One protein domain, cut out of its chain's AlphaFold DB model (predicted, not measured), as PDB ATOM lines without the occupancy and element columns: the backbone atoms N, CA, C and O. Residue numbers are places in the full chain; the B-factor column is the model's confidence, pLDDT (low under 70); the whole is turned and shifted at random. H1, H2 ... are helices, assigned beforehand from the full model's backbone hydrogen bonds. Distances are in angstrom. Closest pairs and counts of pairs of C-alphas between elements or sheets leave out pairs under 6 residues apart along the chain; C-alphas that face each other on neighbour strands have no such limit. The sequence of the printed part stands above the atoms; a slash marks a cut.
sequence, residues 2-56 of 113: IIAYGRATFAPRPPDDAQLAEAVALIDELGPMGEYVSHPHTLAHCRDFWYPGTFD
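Overview. This is residues 2 to 56 of the 113 residues of an uncharacterized protein of Anaerolineae bacterium (UniProt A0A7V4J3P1). The printed part makes a loose, open loop of three helices that do not pack on one another: H1 leads through residues 11 to 16 to H2, then the path folds back through H3 and a tail, residues 46 to 56, toward the H1 end. The 55 printed residues hold H1, H2 and H3 in that order and no named strand; the class is all helix. The whole is loose, with a radius of gyration of the C-alphas of 14.0 A and spans of 37 by 28 by 17 A.

Along the chain. Find C-alpha 2 at (107.922, 192.581, 163.991); from there H1, residues 2 to 10, runs 12.0 A. H2, residues 17 to 30, begins at C-alpha 17 at (130.551, 180.382, 178.445) and runs 20.1 A. H3, residues 40 to 45, runs 8.7 A to C-alpha 45 at (119.270, 191.020, 182.106).

Arrangement. H1 is apart from H2 and from H3. H2 and H3 are only just apart, their closest C-alphas 8.4 A from each other. In H1, H2 and H3 every O i to N i+4 pair is within hydrogen-bond range.

Size, cuts and confidence. Residues 10 to 21, of which 17 to 21 belong to H2, stand free. The C-alphas farthest apart, Ile 3 and Glu 29, are 37.0 A apart. Both links are short; the printed part has no cut, and no printed residue is under 70 in pLDDT.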
ATOM      1  N   ILE A   2     107.751 193.985 164.433       94.38
ATOM      2  CA  ILE A   2     107.922 192.581 163.991       94.38
ATOM      3  C   ILE A   2     109.317 192.314 163.409       94.38
ATOM      4  O   ILE A   2     109.965 191.346 163.787       94.38
ATOM      5  N   ILE A   3     109.819 193.203 162.548       95.19
ATOM      6  CA  ILE A   3     111.179 193.085 161.993       95.19
ATOM      7  C   ILE A   3     112.244 193.155 163.100       95.19
ATOM      8  O   ILE A   3     113.226 192.424 163.048       95.19
ATOM      9  N   ALA A   4     112.058 194.017 164.105       92.88
ATOM     10  CA  ALA A   4     113.006 194.161 165.212       92.88
ATOM     11  C   ALA A   4     113.008 192.915 166.109       92.88
ATOM     12  O   ALA A   4     114.079 192.405 166.426       92.88
ATOM     13  N   TYR A   5     111.824 192.387 166.428       94.06
ATOM     14  CA  TYR A   5     111.670 191.103 167.105       94.06
ATOM     15  C   TYR A   5     112.351 189.980 166.319       94.06
ATOM     16  O   TYR A   5     113.195 189.281 166.866       94.06
ATOM     17  N   GLY A   6     112.059 189.857 165.021       95.62
ATOM     18  CA  GLY A   6     112.669 188.845 164.158       95.62
ATOM     19  C   GLY A   6     114.194 188.936 164.149       95.62
ATOM     20  O   GLY A   6     114.868 187.933 164.345       95.62
ATOM     21  N   ARG A   7     114.754 190.143 164.007       93.56
ATOM     22  CA  ARG A   7     116.207 190.352 164.085       93.56
ATOM     23  C   ARG A   7     116.788 189.912 165.426       93.56
ATOM     24  O   ARG A   7     117.813 189.255 165.420       93.56
ATOM     25  N   ALA A   8     116.155 190.247 166.549       91.81
ATOM     26  CA  ALA A   8     116.653 189.864 167.869       91.81
ATOM     27  C   ALA A   8     116.553 188.353 168.128       91.81
ATOM     28  O   ALA A   8     117.457 187.760 168.711       91.81
ATOM     29  N   THR A   9     115.463 187.722 167.686       91.75
ATOM     30  CA  THR A   9     115.241 186.277 167.834       91.75
ATOM     31  C   THR A   9     116.214 185.468 166.986       91.75
ATOM     32  O   THR A   9     116.761 184.482 167.467       91.75
ATOM     33  N   PHE A  10     116.432 185.883 165.736       92.56
ATOM     34  CA  PHE A  10     117.254 185.149 164.771       92.56
ATOM     35  C   PHE A  10     118.697 185.648 164.681       92.56
ATOM     36  O   PHE A  10     119.470 185.121 163.881       92.56
ATOM     37  N   ALA A  11     119.080 186.650 165.473       89.38
ATOM     38  CA  ALA A  11     120.475 187.040 165.591       89.38
ATOM     39  C   ALA A  11     121.283 185.836 166.099       89.38
ATOM     40  O   ALA A  11     120.903 185.243 167.116       89.38
ATOM     41  N   PRO A  12     122.384 185.461 165.423       85.69
ATOM     42  CA  PRO A  12     123.241 184.396 165.907       85.69
ATOM     43  C   PRO A  12     123.782 184.793 167.281       85.69
ATOM     44  O   PRO A  12     124.505 185.778 167.415       85.69
ATOM     45  N   ARG A  13     123.407 184.022 168.299       77.56
ATOM     46  CA  ARG A  13     123.977 184.101 169.642       77.56
ATOM     47  C   ARG A  13     124.769 182.822 169.877       77.56
ATOM     48  O   ARG A  13     124.160 181.808 170.218       77.56
ATOM     49  N   PRO A  14     126.087 182.818 169.610       74.75
ATOM     50  CA  PRO A  14     126.920 181.724 170.086       74.75
ATOM     51  C   PRO A  14     126.804 181.654 171.618       74.75
ATOM     52  O   PRO A  14     126.586 182.693 172.246       74.75
ATOM     53  N   PRO A  15     126.895 180.457 172.218       71.00
ATOM     54  CA  PRO A  15     126.903 180.339 173.667       71.00
ATOM     55  C   PRO A  15     128.086 181.131 174.228       71.00
ATOM     56  O   PRO A  15     129.223 180.951 173.793       71.00
ATOM     57  N   ASP A  16     127.792 182.040 175.151       87.44
ATOM     58  CA  ASP A  16     128.793 182.712 175.966       87.44
ATOM     59  C   ASP A  16     129.007 181.870 177.225       87.44
ATOM     60  O   ASP A  16     128.107 181.739 178.060       87.44
ATOM     61  N   ASP A  17     130.191 181.267 177.335       91.62
ATOM     62  CA  ASP A  17     130.551 180.382 178.445       91.62
ATOM     63  C   ASP A  17     130.442 181.091 179.804       91.62
ATOM     64  O   ASP A  17     130.087 180.454 180.798       91.62
ATOM     65  N   ALA A  18     130.693 182.405 179.859       91.19
ATOM     66  CA  ALA A  18     130.574 183.178 181.091       91.19
ATOM     67  C   ALA A  18     129.107 183.338 181.512       91.19
ATOM     68  O   ALA A  18     128.765 183.043 182.657       91.19
ATOM     69  N   GLN A  19     128.232 183.722 180.576       88.62
ATOM     70  CA  GLN A  19     126.788 183.812 180.825       88.62
ATOM     71  C   GLN A  19     126.187 182.457 181.207       88.62
ATOM     72  O   GLN A  19     125.322 182.381 182.079       88.62
ATOM     73  N   LEU A  20     126.644 181.375 180.572       91.00
ATOM     74  CA  LEU A  20     126.193 180.031 180.914       91.00
ATOM     75  C   LEU A  20     126.625 179.643 182.335       91.00
ATOM     76  O   LEU A  20     125.805 179.126 183.091       91.00
ATOM     77  N   ALA A  21     127.880 179.903 182.709       94.00
ATOM     78  CA  ALA A  21     128.381 179.621 184.052       94.00
ATOM     79  C   ALA A  21     127.622 180.414 185.131       94.00
ATOM     80  O   ALA A  21     127.246 179.842 186.153       94.00
ATOM     81  N   GLU A  22     127.348 181.697 184.884       93.25
ATOM     82  CA  GLU A  22     126.556 182.551 185.777       93.25
ATOM     83  C   GLU A  22     125.124 182.023 185.951       93.25
ATOM     84  O   GLU A  22     124.653 181.863 187.078       93.25
ATOM     85  N   ALA A  23     124.450 181.671 184.851       91.56
ATOM     86  CA  ALA A  23     123.098 181.122 184.902       91.56
ATOM     87  C   ALA A  23     123.036 179.772 185.639       91.56
ATOM     88  O   ALA A  23     122.100 179.527 186.397       91.56
ATOM     89  N   VAL A  24     124.030 178.898 185.442       94.44
ATOM     90  CA  VAL A  24     124.117 177.607 186.144       94.44
ATOM     91  C   VAL A  24     124.335 177.808 187.643       94.44
ATOM     92  O   VAL A  24     123.664 177.149 188.436       94.44
ATOM     93  N   ALA A  25     125.213 178.733 188.036       95.31
ATOM     94  CA  ALA A  25     125.435 179.062 189.442       95.31
ATOM     95  C   ALA A  25     124.158 179.598 190.109       95.31
ATOM     96  O   ALA A  25     123.823 179.174 191.212       95.31
ATOM     97  N   LEU A  26     123.403 180.455 189.413       95.25
ATOM     98  CA  LEU A  26     122.125 180.974 189.908       95.25
ATOM     99  C   LEU A  26     121.079 179.866 190.119       95.25
ATOM    100  O   LEU A  26     120.330 179.893 191.096       95.25
ATOM    101  N   ILE A  27     121.008 178.892 189.205       95.69
ATOM    102  CA  ILE A  27     120.086 177.751 189.324       95.69
ATOM    103  C   ILE A  27     120.452 176.871 190.526       95.69
ATOM    104  O   ILE A  27     119.552 176.408 191.228       95.69
ATOM    105  N   ASP A  28     121.746 176.646 190.765       97.00
ATOM    106  CA  ASP A  28     122.233 175.892 191.926       97.00
ATOM    107  C   ASP A  28     121.946 176.632 193.244       97.00
ATOM    108  O   ASP A  28     121.468 176.027 194.202       97.00
ATOM    109  N   GLU A  29     122.142 177.954 193.264       96.19
ATOM    110  CA  GLU A  29     121.860 178.813 194.419       96.19
ATOM    111  C   GLU A  29     120.379 178.784 194.825       96.19
ATOM    112  O   GLU A  29     120.056 178.612 196.003       96.19
ATOM    113  N   LEU A  30     119.470 178.967 193.863       96.50
ATOM    114  CA  LEU A  30     118.035 179.090 194.139       96.50
ATOM    115  C   LEU A  30     117.325 177.734 194.249       96.50
ATOM    116  O   LEU A  30     116.296 177.627 194.921       96.50
ATOM    117  N   GLY A  31     117.859 176.706 193.590       95.06
ATOM    118  CA  GLY A  31     117.338 175.349 193.618       95.06
ATOM    119  C   GLY A  31     115.944 175.174 192.986       95.06
ATOM    120  O   GLY A  31     115.387 176.071 192.336       95.06
ATOM    121  N   PRO A  32     115.346 173.976 193.135       95.94
ATOM    122  CA  PRO A  32     114.011 173.683 192.625       95.94
ATOM    123  C   PRO A  32     112.947 174.591 193.248       95.94
ATOM    124  O   PRO A  32     112.940 174.805 194.455       95.94
ATOM    125  N   MET A  33     112.002 175.064 192.430       95.12
ATOM    126  CA  MET A  33     110.973 176.040 192.831       95.12
ATOM    127  C   MET A  33     111.527 177.405 193.283       95.12
ATOM    128  O   MET A  33     110.802 178.175 193.912       95.12
ATOM    129  N   GLY A  34     112.780 177.721 192.939       93.81
ATOM    130  CA  GLY A  34     113.377 179.031 193.169       93.81
ATOM    131  C   GLY A  34     112.620 180.177 192.484       93.81
ATOM    132  O   GLY A  34     111.996 180.011 191.432       93.81
ATOM    133  N   GLU A  35     112.691 181.358 193.092       95.75
ATOM    134  CA  GLU A  35     112.096 182.605 192.608       95.75
ATOM    135  C   GLU A  35     113.181 183.452 191.929       95.75
ATOM    136  O   GLU A  35     114.234 183.682 192.515       95.75
ATOM    137  N   TYR A  36     112.938 183.910 190.698       95.62
ATOM    138  CA  TYR A  36     113.946 184.617 189.894       95.62
ATOM    139  C   TYR A  36     113.566 186.070 189.577       95.62
ATOM    140  O   TYR A  36     114.426 186.835 189.156       95.62
ATOM    141  N   VAL A  37     112.305 186.480 189.728       94.69
ATOM    142  CA  VAL A  37     111.801 187.801 189.310       94.69
ATOM    143  C   VAL A  37     112.413 188.921 190.143       94.69
ATOM    144  O   VAL A  37     112.748 189.966 189.585       94.69
ATOM    145  N   SER A  38     112.584 188.718 191.453       95.38
ATOM    146  CA  SER A  38     113.163 189.735 192.342       95.38
ATOM    147  C   SER A  38     114.699 189.738 192.382       95.38
ATOM    148  O   SER A  38     115.300 190.642 192.966       95.38
ATOM    149  N   HIS A  39     115.345 188.762 191.737       95.31
ATOM    150  CA  HIS A  39     116.791 188.570 191.804       95.31
ATOM    151  C   HIS A  39     117.575 189.653 191.022       95.31
ATOM    152  O   HIS A  39     117.174 190.009 189.905       95.31
ATOM    153  N   PRO A  40     118.734 190.139 191.525       94.44
ATOM    154  CA  PRO A  40     119.556 191.140 190.834       94.44
ATOM    155  C   PRO A  40     119.963 190.756 189.406       94.44
ATOM    156  O   PRO A  40     119.927 191.606 188.519       94.44
ATOM    157  N   HIS A  41     120.278 189.477 189.166       93.31
ATOM    158  CA  HIS A  41     120.568 188.957 187.822       93.31
ATOM    159  C   HIS A  41     119.412 189.237 186.849       93.31
ATOM    160  O   HIS A  41     119.604 189.771 185.760       93.31
ATOM    161  N   THR A  42     118.171 188.951 187.250       93.38
ATOM    162  CA  THR A  42     117.003 189.213 186.400       93.38
ATOM    163  C   THR A  42     116.812 190.704 186.161       93.38
ATOM    164  O   THR A  42     116.505 191.101 185.039       93.38
ATOM    165  N   LEU A  43     117.043 191.557 187.163       93.88
ATOM    166  CA  LEU A  43     116.998 193.006 186.962       93.88
ATOM    167  C   LEU A  43     118.038 193.472 185.930       93.88
ATOM    168  O   LEU A  43     117.698 194.295 185.078       93.88
ATOM    169  N   ALA A  44     119.257 192.928 185.988       93.06
ATOM    170  CA  ALA A  44     120.335 193.248 185.059       93.06
ATOM    171  C   ALA A  44     120.008 192.824 183.618       93.06
ATOM    172  O   ALA A  44     120.244 193.604 182.701       93.06
ATOM    173  N   HIS A  45     119.395 191.648 183.428       91.06
ATOM    174  CA  HIS A  45     119.270 191.020 182.106       91.06
ATOM    175  C   HIS A  45     117.861 191.011 181.493       91.06
ATOM    176  O   HIS A  45     117.697 190.702 180.311       91.06
ATOM    177  N   CYS A  46     116.803 191.368 182.233       90.88
ATOM    178  CA  CYS A  46     115.414 191.262 181.744       90.88
ATOM    179  C   CYS A  46     115.096 192.118 180.503       90.88
ATOM    180  O   CYS A  46     114.040 191.940 179.886       90.88
ATOM    181  N   ARG A  47     115.980 193.052 180.134       90.94
ATOM    182  CA  ARG A  47     115.856 193.921 178.954       90.94
ATOM    183  C   ARG A  47     116.921 193.669 177.881       90.94
ATOM    184  O   ARG A  47     116.918 194.390 176.889       90.94
ATOM    185  N   ASP A  48     117.762 192.649 178.035       89.75
ATOM    186  CA  ASP A  48     118.845 192.340 177.083       89.75
ATOM    187  C   ASP A  48     118.330 191.725 175.777       89.75
ATOM    188  O   ASP A  48     119.008 191.711 174.750       89.75
ATOM    189  N   PHE A  49     117.103 191.209 175.802       88.25
ATOM    190  CA  PHE A  49     116.396 190.774 174.609       88.25
ATOM    191  C   PHE A  49     115.577 191.926 173.991       88.25
ATOM    192  O   PHE A  49     115.646 193.086 174.383       88.25
ATOM    193  N   TRP A  50     114.761 191.617 172.990       92.44
ATOM    194  CA  TRP A  50     113.810 192.556 172.429       92.44
ATOM    195  C   TRP A  50     112.668 192.881 173.403       92.44
ATOM    196  O   TRP A  50     111.977 191.993 173.911       92.44
ATOM    197  N   TYR A  51     112.428 194.180 173.592       91.31
ATOM    198  CA  TYR A  51     111.274 194.718 174.307       91.31
ATOM    199  C   TYR A  51     110.380 195.493 173.322       91.31
ATOM    200  O   TYR A  51     110.897 196.318 172.562       91.31
ATOM    201  N   PRO A  52     109.056 195.251 173.301       90.94
ATOM    202  CA  PRO A  52     108.168 195.908 172.352       90.94
ATOM    203  C   PRO A  52     108.099 197.415 172.598       90.94
ATOM    204  O   PRO A  52     107.942 197.859 173.736       90.94
ATOM    205  N   GLY A  53     108.151 198.200 171.521       89.88
ATOM    206  CA  GLY A  53     107.937 199.647 171.584       89.88
ATOM    207  C   GLY A  53     106.465 200.037 171.441       89.88
ATOM    208  O   GLY A  53     106.012 200.989 172.077       89.88
ATOM    209  N   THR A  54     105.703 199.320 170.607       88.88
ATOM    210  CA  THR A  54     104.280 199.621 170.351       88.88
ATOM    211  C   THR A  54     103.303 198.495 170.660       88.88
ATOM    212  O   THR A  54     102.105 198.744 170.620       88.88
ATOM    213  N   PHE A  55     103.743 197.274 170.966       89.00
ATOM    214  CA  PHE A  55     102.808 196.260 171.459       89.00
ATOM    215  C   PHE A  55     102.532 196.478 172.942       89.00
ATOM    216  O   PHE A  55     103.443 196.784 173.712       89.00
ATOM    217  N   ASP A  56     101.263 196.361 173.328       85.50
ATOM    218  CA  ASP A  56     100.879 196.312 174.735       85.50
ATOM    219  C   ASP A  56     101.023 194.874 175.253       85.50
ATOM    220  O   ASP A  56     100.592 193.930 174.593       85.50
TER     221      ASP A  56